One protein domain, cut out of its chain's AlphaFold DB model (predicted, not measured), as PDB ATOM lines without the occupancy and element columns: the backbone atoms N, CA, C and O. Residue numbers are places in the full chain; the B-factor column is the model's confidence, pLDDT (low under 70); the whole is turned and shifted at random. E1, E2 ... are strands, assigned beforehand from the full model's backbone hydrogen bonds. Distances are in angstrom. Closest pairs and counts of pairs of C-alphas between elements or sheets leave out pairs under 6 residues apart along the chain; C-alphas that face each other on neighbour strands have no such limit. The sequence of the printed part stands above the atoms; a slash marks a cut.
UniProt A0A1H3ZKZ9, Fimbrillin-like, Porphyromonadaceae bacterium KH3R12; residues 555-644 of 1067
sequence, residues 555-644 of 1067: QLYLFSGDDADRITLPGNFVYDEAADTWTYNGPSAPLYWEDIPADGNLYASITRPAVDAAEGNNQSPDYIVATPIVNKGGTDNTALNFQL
ATOM      1  N   GLN A 555      75.546  58.976 299.777       94.50
ATOM      2  CA  GLN A 555      74.402  59.750 299.264       94.50
ATOM      3  C   GLN A 555      73.326  58.847 298.651       94.50
ATOM      4  O   GLN A 555      73.491  58.324 297.545       94.50
ATOM      5  N   LEU A 556      72.212  58.684 299.366       93.31
ATOM      6  CA  LEU A 556      71.054  57.879 298.981       93.31
ATOM      7  C   LEU A 556      70.020  58.743 298.243       93.31
ATOM      8  O   LEU A 556      69.378  59.620 298.825       93.31
ATOM      9  N   TYR A 557      69.832  58.473 296.954       93.56
ATOM     10  CA  TYR A 557      68.808  59.109 296.120       93.56
ATOM     11  C   TYR A 557      67.541  58.252 296.075       93.56
ATOM     12  O   TYR A 557      67.642  57.030 295.950       93.56
ATOM     13  N   LEU A 558      66.365  58.887 296.126       91.94
ATOM     14  CA  LEU A 558      65.060  58.220 296.077       91.94
ATOM     15  C   LEU A 558      64.325  58.436 294.742       91.94
ATOM     16  O   LEU A 558      64.434  59.484 294.096       91.94
ATOM     17  N   PHE A 559      63.522  57.444 294.359       92.19
ATOM     18  CA  PHE A 559      62.707  57.435 293.143       92.19
ATOM     19  C   PHE A 559      61.357  56.771 293.438       92.19
ATOM     20  O   PHE A 559      61.306  55.798 294.191       92.19
ATOM     21  N   SER A 560      60.272  57.250 292.829       89.12
ATOM     22  CA  SER A 560      58.924  56.676 292.984       89.12
ATOM     23  C   SER A 560      58.302  56.289 291.640       89.12
ATOM     24  O   SER A 560      58.658  56.851 290.603       89.12
ATOM     25  N   GLY A 561      57.392  55.310 291.639       86.69
ATOM     26  CA  GLY A 561      56.636  54.874 290.454       86.69
ATOM     27  C   GLY A 561      56.588  53.352 290.288       86.69
ATOM     28  O   GLY A 561      56.752  52.604 291.251       86.69
ATOM     29  N   ASP A 562      56.363  52.874 289.064       82.19
ATOM     30  CA  ASP A 562      56.395  51.445 288.715       82.19
ATOM     31  C   ASP A 562      57.704  51.049 287.997       82.19
ATOM     32  O   ASP A 562      58.663  51.819 287.958       82.19
ATOM     33  N   ASP A 563      57.791  49.831 287.457       74.19
ATOM     34  CA  ASP A 563      58.998  49.352 286.768       74.19
ATOM     35  C   ASP A 563      59.289  50.072 285.428       74.19
ATOM     36  O   ASP A 563      60.397  49.933 284.896       74.19
ATOM     37  N   ALA A 564      58.342  50.846 284.884       74.94
ATOM     38  CA  ALA A 564      58.456  51.520 283.590       74.94
ATOM     39  C   ALA A 564      58.652  53.041 283.717       74.94
ATOM     40  O   ALA A 564      59.557  53.595 283.090       74.94
ATOM     41  N   ASP A 565      57.840  53.708 284.541       81.88
ATOM     42  CA  ASP A 565      57.673  55.168 284.547       81.88
ATOM     43  C   ASP A 565      58.168  55.840 285.851       81.88
ATOM     44  O   ASP A 565      57.637  56.866 286.279       81.88
ATOM     45  N   ARG A 566      59.236  55.304 286.473       89.75
ATOM     46  CA  ARG A 566      59.900  55.910 287.654       89.75
ATOM     47  C   ARG A 566      60.189  57.406 287.468       89.75
ATOM     48  O   ARG A 566      60.705  57.814 286.420       89.75
ATOM     49  N   ILE A 567      59.995  58.201 288.516       88.31
ATOM     50  CA  ILE A 567      60.442  59.598 288.616       88.31
ATOM     51  C   ILE A 567      61.512  59.758 289.701       88.31
ATOM     52  O   ILE A 567      61.542  59.011 290.674       88.31
ATOM     53  N   THR A 568      62.395  60.741 289.534       88.88
ATOM     54  CA  THR A 568      63.397  61.117 290.542       88.88
ATOM     55  C   THR A 568      62.782  62.090 291.539       88.88
ATOM     56  O   THR A 568      62.237  63.112 291.121       88.88
ATOM     57  N   LEU A 569      62.884  61.790 292.835       85.00
ATOM     58  CA  LEU A 569      62.498  62.721 293.897       85.00
ATOM     59  C   LEU A 569      63.590  63.797 294.082       85.00
ATOM     60  O   LEU A 569      64.745  63.568 293.709       85.00
ATOM     61  N   PRO A 570      63.260  64.994 294.598       78.00
ATOM     62  CA  PRO A 570      64.264  66.016 294.878       78.00
ATOM     63  C   PRO A 570      65.262  65.563 295.959       78.00
ATOM     64  O   PRO A 570      64.975  64.691 296.772       78.00
ATOM     65  N   GLY A 571      66.435  66.204 295.978       86.31
ATOM     66  CA  GLY A 571      67.444  66.016 297.023       86.31
ATOM     67  C   GLY A 571      68.134  64.645 297.033       86.31
ATOM     68  O   GLY A 571      68.254  63.973 296.009       86.31
ATOM     69  N   ASN A 572      68.684  64.303 298.194       90.19
ATOM     70  CA  ASN A 572      69.276  63.017 298.580       90.19
ATOM     71  C   ASN A 572      69.363  62.970 300.112       90.19
ATOM     72  O   ASN A 572      69.303  64.014 300.756       90.19
ATOM     73  N   PHE A 573      69.538  61.789 300.690       90.50
ATOM     74  CA  PHE A 573      69.916  61.631 302.093       90.50
ATOM     75  C   PHE A 573      71.420  61.386 302.190       90.50
ATOM     76  O   PHE A 573      71.960  60.618 301.399       90.50
ATOM     77  N   VAL A 574      72.079  62.022 303.157       91.88
ATOM     78  CA  VAL A 574      73.510  61.870 303.446       91.88
ATOM     79  C   VAL A 574      73.669  61.129 304.772       91.88
ATOM     80  O   VAL A 574      73.052  61.536 305.757       91.88
ATOM     81  N   TYR A 575      74.464  60.061 304.799       91.12
ATOM     82  CA  TYR A 575      74.762  59.308 306.022       91.12
ATOM     83  C   TYR A 575      75.836  60.007 306.873       91.12
ATOM     84  O   TYR A 575      76.828  60.489 306.326       91.12
ATOM     85  N   ASP A 576      75.639  60.029 308.191       87.06
ATOM     86  CA  ASP A 576      76.627  60.397 309.213       87.06
ATOM     87  C   ASP A 576      76.965  59.132 310.019       87.06
ATOM     88  O   ASP A 576      76.119  58.594 310.744       87.06
ATOM     89  N   GLU A 577      78.198  58.642 309.870       85.31
ATOM     90  CA  GLU A 577      78.658  57.391 310.494       85.31
ATOM     91  C   GLU A 577      78.862  57.537 312.012       85.31
ATOM     92  O   GLU A 577      78.712  56.572 312.761       85.31
ATOM     93  N   ALA A 578      79.176  58.745 312.488       84.75
ATOM     94  CA  ALA A 578      79.419  59.013 313.903       84.75
ATOM     95  C   ALA A 578      78.117  59.166 314.707       84.75
ATOM     96  O   ALA A 578      78.116  58.944 315.923       84.75
ATOM     97  N   ALA A 579      77.026  59.548 314.041       81.25
ATOM     98  CA  ALA A 579      75.689  59.658 314.611       81.25
ATOM     99  C   ALA A 579      74.781  58.440 314.338       81.25
ATOM    100  O   ALA A 579      73.760  58.326 315.011       81.25
ATOM    101  N   ASP A 580      75.124  57.557 313.388       82.81
ATOM    102  CA  ASP A 580      74.262  56.464 312.885       82.81
ATOM    103  C   ASP A 580      72.917  56.999 312.335       82.81
ATOM    104  O   ASP A 580      71.830  56.512 312.655       82.81
ATOM    105  N   THR A 581      72.971  58.078 311.537       83.06
ATOM    106  CA  THR A 581      71.769  58.776 311.030       83.06
ATOM    107  C   THR A 581      71.885  59.237 309.578       83.06
ATOM    108  O   THR A 581      72.973  59.446 309.049       83.06
ATOM    109  N   TRP A 582      70.732  59.439 308.933       85.25
ATOM    110  CA  TRP A 582      70.619  59.962 307.571       85.25
ATOM    111  C   TRP A 582      69.964  61.348 307.560       85.25
ATOM    112  O   TRP A 582      68.805  61.496 307.946       85.25
ATOM    113  N   THR A 583      70.670  62.361 307.057       85.12
ATOM    114  CA  THR A 583      70.170  63.745 306.943       85.12
ATOM    115  C   THR A 583      69.767  64.072 305.508       85.12
ATOM    116  O   THR A 583      70.570  63.932 304.586       85.12
ATOM    117  N   TYR A 584      68.542  64.559 305.288       83.38
ATOM    118  CA  TYR A 584      68.097  64.967 303.952       83.38
ATOM    119  C   TYR A 584      68.698  66.310 303.504       83.38
ATOM    120  O   TYR A 584      68.637  67.322 304.203       83.38
ATOM    121  N   ASN A 585      69.212  66.326 302.277       82.31
ATOM    122  CA  ASN A 585      69.853  67.445 301.604       82.31
ATOM    123  C   ASN A 585      69.109  67.760 300.292       82.31
ATOM    124  O   ASN A 585      69.328  67.127 299.254       82.31
ATOM    125  N   GLY A 586      68.215  68.749 300.329       72.75
ATOM    126  CA  GLY A 586      67.405  69.161 299.180       72.75
ATOM    127  C   GLY A 586      66.679  70.497 299.395       72.75
ATOM    128  O   GLY A 586      66.829  71.117 300.444       72.75
ATOM    129  N   PRO A 587      65.906  70.976 298.401       56.53
ATOM    130  CA  PRO A 587      65.224  72.273 298.469       56.53
ATOM    131  C   PRO A 587      64.061  72.309 299.477       56.53
ATOM    132  O   PRO A 587      63.809  73.358 300.063       56.53
ATOM    133  N   SER A 588      63.395  71.171 299.692       55.47
ATOM    134  CA  SER A 588      62.382  70.946 300.732       55.47
ATOM    135  C   SER A 588      63.015  70.110 301.842       55.47
ATOM    136  O   SER A 588      62.888  68.891 301.815       55.47
ATOM    137  N   ALA A 589      63.818  70.723 302.718       60.38
ATOM    138  CA  ALA A 589      64.515  70.011 303.793       60.38
ATOM    139  C   ALA A 589      63.892  70.316 305.173       60.38
ATOM    140  O   ALA A 589      63.806  71.498 305.522       60.38
ATOM    141  N   PRO A 590      63.518  69.290 305.967       62.03
ATOM    142  CA  PRO A 590      63.500  67.860 305.619       62.03
ATOM    143  C   PRO A 590      62.397  67.508 304.598       62.03
ATOM    144  O   PRO A 590      61.478  68.293 304.380       62.03
ATOM    145  N   LEU A 591      62.527  66.344 303.948       66.50
ATOM    146  CA  LEU A 591      61.555  65.816 302.979       66.50
ATOM    147  C   LEU A 591      60.343  65.229 303.710       66.50
ATOM    148  O   LEU A 591      60.543  64.440 304.633       66.50
ATOM    149  N   TYR A 592      59.121  65.520 303.262       71.62
ATOM    150  CA  TYR A 592      57.895  65.018 303.896       71.62
ATOM    151  C   TYR A 592      57.152  63.984 303.043       71.62
ATOM    152  O   TYR A 592      57.342  63.895 301.828       71.62
ATOM    153  N   TRP A 593      56.294  63.176 303.670       68.19
ATOM    154  CA  TRP A 593      55.540  62.129 302.969       68.19
ATOM    155  C   TRP A 593      54.581  62.677 301.902       68.19
ATOM    156  O   TRP A 593      54.370  62.017 300.885       68.19
ATOM    157  N   GLU A 594      54.042  63.881 302.091       63.75
ATOM    158  CA  GLU A 594      53.213  64.590 301.110       63.75
ATOM    159  C   GLU A 594      53.974  65.097 299.869       63.75
ATOM    160  O   GLU A 594      53.343  65.312 298.832       63.75
ATOM    161  N   ASP A 595      55.306  65.227 299.924       65.69
ATOM    162  CA  ASP A 595      56.139  65.537 298.748       65.69
ATOM    163  C   ASP A 595      56.301  64.318 297.809       65.69
ATOM    164  O   ASP A 595      56.804  64.445 296.687       65.69
ATOM    165  N   ILE A 596      55.889  63.124 298.252       72.44
ATOM    166  CA  ILE A 596      56.055  61.858 297.532       72.44
ATOM    167  C   ILE A 596      54.703  61.394 296.951       72.44
ATOM    168  O   ILE A 596      53.751  61.191 297.706       72.44
ATOM    169  N   PRO A 597      54.591  61.131 295.629       74.25
ATOM    170  CA  PRO A 597      53.381  60.553 295.037       74.25
ATOM    171  C   PRO A 597      52.985  59.244 295.725       74.25
ATOM    172  O   PRO A 597      53.781  58.309 295.771       74.25
ATOM    173  N   ALA A 598      51.767  59.188 296.269       64.75
ATOM    174  CA  ALA A 598      51.320  58.164 297.221       64.75
ATOM    175  C   ALA A 598      51.065  56.757 296.627       64.75
ATOM    176  O   ALA A 598      50.492  55.902 297.302       64.75
ATOM    177  N   ASP A 599      51.465  56.508 295.380       68.69
ATOM    178  CA  ASP A 599      51.276  55.258 294.646       68.69
ATOM    179  C   ASP A 599      52.582  54.697 294.043       68.69
ATOM    180  O   ASP A 599      53.594  55.382 293.891       68.69
ATOM    181  N   GLY A 600      52.570  53.395 293.733       82.81
ATOM    182  CA  GLY A 600      53.728  52.660 293.211       82.81
ATOM    183  C   GLY A 600      54.695  52.144 294.287       82.81
ATOM    184  O   GLY A 600      54.323  51.919 295.440       82.81
ATOM    185  N   ASN A 601      55.944  51.920 293.884       88.88
ATOM    186  CA  ASN A 601      57.056  51.522 294.745       88.88
ATOM    187  C   ASN A 601      58.013  52.702 294.970       88.88
ATOM    188  O   ASN A 601      58.139  53.587 294.121       88.88
ATOM    189  N   LEU A 602      58.745  52.651 296.080       89.75
ATOM    190  CA  LEU A 602      59.939  53.447 296.332       89.75
ATOM    191  C   LEU A 602      61.181  52.617 296.006       89.75
ATOM    192  O   LEU A 602      61.359  51.505 296.509       89.75
ATOM    193  N   TYR A 603      62.044  53.194 295.177       92.62
ATOM    194  CA  TYR A 603      63.373  52.699 294.838       92.62
ATOM    195  C   TYR A 603      64.389  53.662 295.445       92.62
ATOM    196  O   TYR A 603      64.143  54.869 295.514       92.62
ATOM    197  N   ALA A 604      65.550  53.150 295.834       92.94
ATOM    198  CA  ALA A 604      66.636  53.976 296.336       92.94
ATOM    199  C   ALA A 604      67.984  53.474 295.819       92.94
ATOM    200  O   ALA A 604      68.139  52.283 295.542       92.94
ATOM    201  N   SER A 605      68.957  54.372 295.677       94.88
ATOM    202  CA  SER A 605      70.316  53.994 295.279       94.88
ATOM    203  C   SER A 605      71.379  54.962 295.767       94.88
ATOM    204  O   SER A 605      71.164  56.175 295.753       94.88
ATOM    205  N   ILE A 606      72.549  54.413 296.079       94.56
ATOM    206  CA  ILE A 606      73.788  55.143 296.354       94.56
ATOM    207  C   ILE A 606      74.746  54.899 295.181       94.56
ATOM    208  O   ILE A 606      74.725  53.842 294.543       94.56
ATOM    209  N   THR A 607      75.587  55.881 294.861       94.69
ATOM    210  CA  THR A 607      76.692  55.710 293.907       94.69
ATOM    211  C   THR A 607      77.980  56.234 294.514       94.69
ATOM    212  O   THR A 607      78.124  57.444 294.685       94.69
ATOM    213  N   ARG A 608      78.938  55.342 294.782       92.06
ATOM    214  CA  ARG A 608      80.297  55.743 295.174       92.06
ATOM    215  C   ARG A 608      81.185  55.806 293.922       92.06
ATOM    216  O   ARG A 608      80.950  55.066 292.960       92.06
ATOM    217  N   PRO A 609      82.192  56.695 293.867       90.69
ATOM    218  CA  PRO A 609      83.076  56.794 292.707       90.69
ATOM    219  C   PRO A 609      83.875  55.502 292.472       90.69
ATOM    220  O   PRO A 609      84.125  54.718 293.387       90.69
ATOM    221  N   ALA A 610      84.313  55.299 291.227       90.50
ATOM    222  CA  ALA A 610      85.241  54.224 290.885       90.50
ATOM    223  C   ALA A 610      86.592  54.398 291.608       90.50
ATOM    224  O   ALA A 610      87.019  55.530 291.848       90.50
ATOM    225  N   VAL A 611      87.288  53.288 291.895       88.06
ATOM    226  CA  VAL A 611      88.559  53.276 292.656       88.06
ATOM    227  C   VAL A 611      89.641  54.126 291.975       88.06
ATOM    228  O   VAL A 611      90.388  54.831 292.649       88.06
ATOM    229  N   ASP A 612      89.692  54.112 290.641       88.00
ATOM    230  CA  ASP A 612      90.351  55.147 289.839       88.00
ATOM    231  C   ASP A 612      89.464  55.539 288.647       88.00
ATOM    232  O   ASP A 612      89.395  54.848 287.624       88.00
ATOM    233  N   ALA A 613      88.789  56.680 288.801       84.12
ATOM    234  CA  ALA A 613      87.845  57.254 287.845       84.12
ATOM    235  C   ALA A 613      88.494  58.009 286.659       84.12
ATOM    236  O   ALA A 613      87.796  58.747 285.960       84.12
ATOM    237  N   ALA A 614      89.806  57.874 286.419       87.69
ATOM    238  CA  ALA A 614      90.460  58.532 285.286       87.69
ATOM    239  C   ALA A 614      89.886  58.094 283.917       87.69
ATOM    240  O   ALA A 614      89.553  56.927 283.681       87.69
ATOM    241  N   GLU A 615      89.781  59.050 282.987       79.44
ATOM    242  CA  GLU A 615      89.171  58.833 281.672       79.44
ATOM    243  C   GLU A 615      89.922  57.753 280.873       79.44
ATOM    244  O   GLU A 615      91.121  57.860 280.613       79.44
ATOM    245  N   GLY A 616      89.198  56.704 280.470       81.81
ATOM    246  CA  GLY A 616      89.745  55.551 279.748       81.81
ATOM    247  C   GLY A 616      90.095  54.336 280.615       81.81
ATOM    248  O   GLY A 616      90.351  53.275 280.045       81.81
ATOM    249  N   ASN A 617      90.040  54.430 281.952       90.00
ATOM    250  CA  ASN A 617      90.255  53.274 282.837       90.00
ATOM    251  C   ASN A 617      89.116  52.240 282.792       90.00
ATOM    252  O   ASN A 617      89.335  51.084 283.141       90.00
ATOM    253  N   ASN A 618      87.908  52.634 282.375       92.88
ATOM    254  CA  ASN A 618      86.710  51.785 282.242       92.88
ATOM    255  C   ASN A 618      86.266  51.032 283.516       92.88
ATOM    256  O   ASN A 618      85.492  50.078 283.415       92.88
ATOM    257  N   GLN A 619      86.726  51.445 284.700       93.50
ATOM    258  CA  GLN A 619      86.206  50.934 285.970       93.50
ATOM    259  C   GLN A 619      84.722  51.292 286.124       93.50
ATOM    260  O   GLN A 619      84.283  52.352 285.668       93.50
ATOM    261  N   SER A 620      83.955  50.433 286.794       92.44
ATOM    262  CA  SER A 620      82.607  50.808 287.226       92.44
ATOM    263  C   SER A 620      82.702  51.764 288.422       92.44
ATOM    264  O   SER A 620      83.565  51.564 289.280       92.44
ATOM    265  N   PRO A 621      81.806  52.755 288.547       93.69
ATOM    266  CA  PRO A 621      81.401  53.258 289.853       93.69
ATOM    267  C   PRO A 621      80.811  52.124 290.697       93.69
ATOM    268  O   PRO A 621      80.383  51.093 290.162       93.69
ATOM    269  N   ASP A 622      80.786  52.329 292.006       93.25
ATOM    270  CA  ASP A 622      80.128  51.424 292.935       93.25
ATOM    271  C   ASP A 622      78.630  51.734 292.957       93.25
ATOM    272  O   ASP A 622      78.244  52.891 293.146       93.25
ATOM    273  N   TYR A 623      77.787  50.731 292.728       94.44
ATOM    274  CA  TYR A 623      76.348  50.923 292.546       94.44
ATOM    275  C   TYR A 623      75.564  50.102 293.563       94.44
ATOM    276  O   TYR A 623      75.410  48.890 293.407       94.44
ATOM    277  N   ILE A 624      75.022  50.790 294.565       93.44
ATOM    278  CA  ILE A 624      74.154  50.208 295.589       93.44
ATOM    279  C   ILE A 624      72.711  50.520 295.214       93.44
ATOM    280  O   ILE A 624      72.388  51.680 294.952       93.44
ATOM    281  N   VAL A 625      71.829  49.521 295.208       93.44
ATOM    282  CA  VAL A 625      70.382  49.742 295.043       93.44
ATOM    283  C   VAL A 625      69.604  49.055 296.150       93.44
ATOM    284  O   VAL A 625      70.030  48.026 296.675       93.44
ATOM    285  N   ALA A 626      68.455  49.619 296.497       91.88
ATOM    286  CA  ALA A 626      67.524  49.009 297.425       91.88
ATOM    287  C   ALA A 626      66.651  47.956 296.738       91.88
ATOM    288  O   ALA A 626      66.236  48.117 295.589       91.88
ATOM    289  N   THR A 627      66.276  46.928 297.495       89.50
ATOM    290  CA  THR A 627      65.068  46.151 297.198       89.50
ATOM    291  C   THR A 627      63.865  47.105 297.248       89.50
ATOM    292  O   THR A 627      63.673  47.742 298.288       89.50
ATOM    293  N   PRO A 628      63.065  47.252 296.170       89.06
ATOM    294  CA  PRO A 628      61.974  48.222 296.149       89.06
ATOM    295  C   PRO A 628      60.887  47.883 297.170       89.06
ATOM    296  O   PRO A 628      60.501  46.720 297.314       89.06
ATOM    297  N   ILE A 629      60.363  48.904 297.846       86.38
ATOM    298  CA  ILE A 629      59.303  48.764 298.857       86.38
ATOM    299  C   ILE A 629      58.034  49.488 298.407       86.38
ATOM    300  O   ILE A 629      58.100  50.509 297.730       86.38
ATOM    301  N   VAL A 630      56.865  48.958 298.765       85.31
ATOM    302  CA  VAL A 630      55.569  49.537 298.368       85.31
ATOM    303  C   VAL A 630      55.386  50.902 299.032       85.31
ATOM    304  O   VAL A 630      55.496  51.000 300.258       85.31
ATOM    305  N   ASN A 631      55.074  51.941 298.250       81.44
ATOM    306  CA  ASN A 631      54.729  53.235 298.825       81.44
ATOM    307  C   ASN A 631      53.337  53.179 299.476       81.44
ATOM    308  O   ASN A 631      52.408  52.567 298.949       81.44
ATOM    309  N   LYS A 632      53.205  53.841 300.625       72.44
ATOM    310  CA  LYS A 632      51.960  53.972 301.389       72.44
ATOM    311  C   LYS A 632      51.665  55.409 301.839       72.44
ATOM    312  O   LYS A 632      50.696  55.607 302.568       72.44
ATOM    313  N   GLY A 633      52.488  56.391 301.449       64.31
ATOM    314  CA  GLY A 633      52.306  57.803 301.819       64.31
ATOM    315  C   GLY A 633      52.162  58.005 303.332       64.31
ATOM    316  O   GLY A 633      51.117  58.460 303.788       64.31
ATOM    317  N   GLY A 634      53.145  57.546 304.112       59.78
ATOM    318  CA  GLY A 634      53.159  57.604 305.583       59.78
ATOM    319  C   GLY A 634      52.217  56.629 306.312       59.78
ATOM    320  O   GLY A 634      52.541  56.182 307.404       59.78
ATOM    321  N   THR A 635      51.092  56.211 305.714       60.12
ATOM    322  CA  THR A 635      49.965  55.596 306.462       60.12
ATOM    323  C   THR A 635      50.271  54.359 307.322       60.12
ATOM    324  O   THR A 635      49.681  54.238 308.391       60.12
ATOM    325  N   ASP A 636      51.189  53.479 306.901       56.75
ATOM    326  CA  ASP A 636      51.717  52.377 307.736       56.75
ATOM    327  C   ASP A 636      53.249  52.469 307.946       56.75
ATOM    328  O   ASP A 636      53.842  51.575 308.552       56.75
ATOM    329  N   ASN A 637      53.911  53.490 307.389       57.25
ATOM    330  CA  ASN A 637      55.369  53.588 307.299       57.25
ATOM    331  C   ASN A 637      55.825  54.932 307.899       57.25
ATOM    332  O   ASN A 637      55.910  55.918 307.179       57.25
ATOM    333  N   THR A 638      56.175  54.973 309.185       60.44
ATOM    334  CA  THR A 638      56.736  56.182 309.832       60.44
ATOM    335  C   THR A 638      58.234  56.392 309.543       60.44
ATOM    336  O   THR A 638      58.810  57.407 309.920       60.44
ATOM    337  N   ALA A 639      58.880  55.436 308.866       69.56
ATOM    338  CA  ALA A 639      60.255  55.506 308.372       69.56
ATOM    339  C   ALA A 639      60.423  54.632 307.110       69.56
ATOM    340  O   ALA A 639      59.627  53.719 306.861       69.56
ATOM    341  N   LEU A 640      61.473  54.884 306.324       77.06
ATOM    342  CA  LEU A 640      61.897  54.037 305.208       77.06
ATOM    343  C   LEU A 640      63.040  53.112 305.639       77.06
ATOM    344  O   LEU A 640      64.142  53.571 305.932       77.06
ATOM    345  N   ASN A 641      62.791  51.802 305.587       78.12
ATOM    346  CA  ASN A 641      63.786  50.767 305.865       78.12
ATOM    347  C   ASN A 641      64.120  50.030 304.557       78.12
ATOM    348  O   ASN A 641      63.329  49.216 304.077       78.12
ATOM    349  N   PHE A 642      65.279  50.328 303.962       83.06
ATOM    350  CA  PHE A 642      65.718  49.740 302.693       83.06
ATOM    351  C   PHE A 642      66.759  48.634 302.901       83.06
ATOM    352  O   PHE A 642      67.811  48.865 303.486       83.06
ATOM    353  N   GLN A 643      66.523  47.452 302.322       84.06
ATOM    354  CA  GLN A 643      67.574  46.442 302.163       84.06
ATOM    355  C   GLN A 643      68.396  46.761 300.910       84.06
ATOM    356  O   GLN A 643      67.949  46.515 299.784       84.06
ATOM    357  N   LEU A 644      69.568  47.360 301.124       86.06
ATOM    358  CA  LEU A 644      70.529  47.778 300.102       86.06
ATOM    359  C   LEU A 644      71.443  46.616 299.677       86.06
ATOM    360  O   LEU A 644      71.854  45.806 300.504       86.06
TER     361      LEU A 644
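What this domain is: This is residues 555 to 644 of the 1067 residues of the protein "Fimbrillin-like" of Porphyromonadaceae bacterium KH3R12 (UniProt A0A1H3ZKZ9). With little regular structure, the domain is one strongly twisted sheet of five strands, E1 in its middle, with long loops beyond the strands. The 90 printed residues have no named helix; E1 to E5, all strand, hold 30. The antiparallel order is E3 E2 E1 E4 E5. It is only just loose, close to compact: radius of gyration of the C-alphas 14.7 A, spans 46 by 36 by 25 A.

Where its parts are: E1, residues 555 to 561, begins at C-alpha 555 (74.402, 59.750, 299.264) and measures 20.4 A. E2 is residues 572 to 576, E3 581 to 585. E4, residues 601 to 608, measures 23.6 A. E5, residues 622 to 626, ends at C-alpha 626 (67.524, 49.009, 297.425).

How they stand to each other: E1, E2 and E3 form a meander, each the antiparallel neighbour of the one before; within hydrogen-bond range are N 556 and O 573, 2.8 A, and N 574 and O 583, 2.8 A. E4, antiparallel to E1, closes a Greek key back to its first strand; N 559 and O 603 are 2.9 A apart. E4 and E5 form a hairpin, N 626 and O 604 at 2.8 A. Edge strands E3 and E5 are apart.

The domain as a whole: The printed part has no cut. Links E3 to E4 and E4 to E5 are long. pLDDT is under 70 at 17 residues, among them 633 to 639.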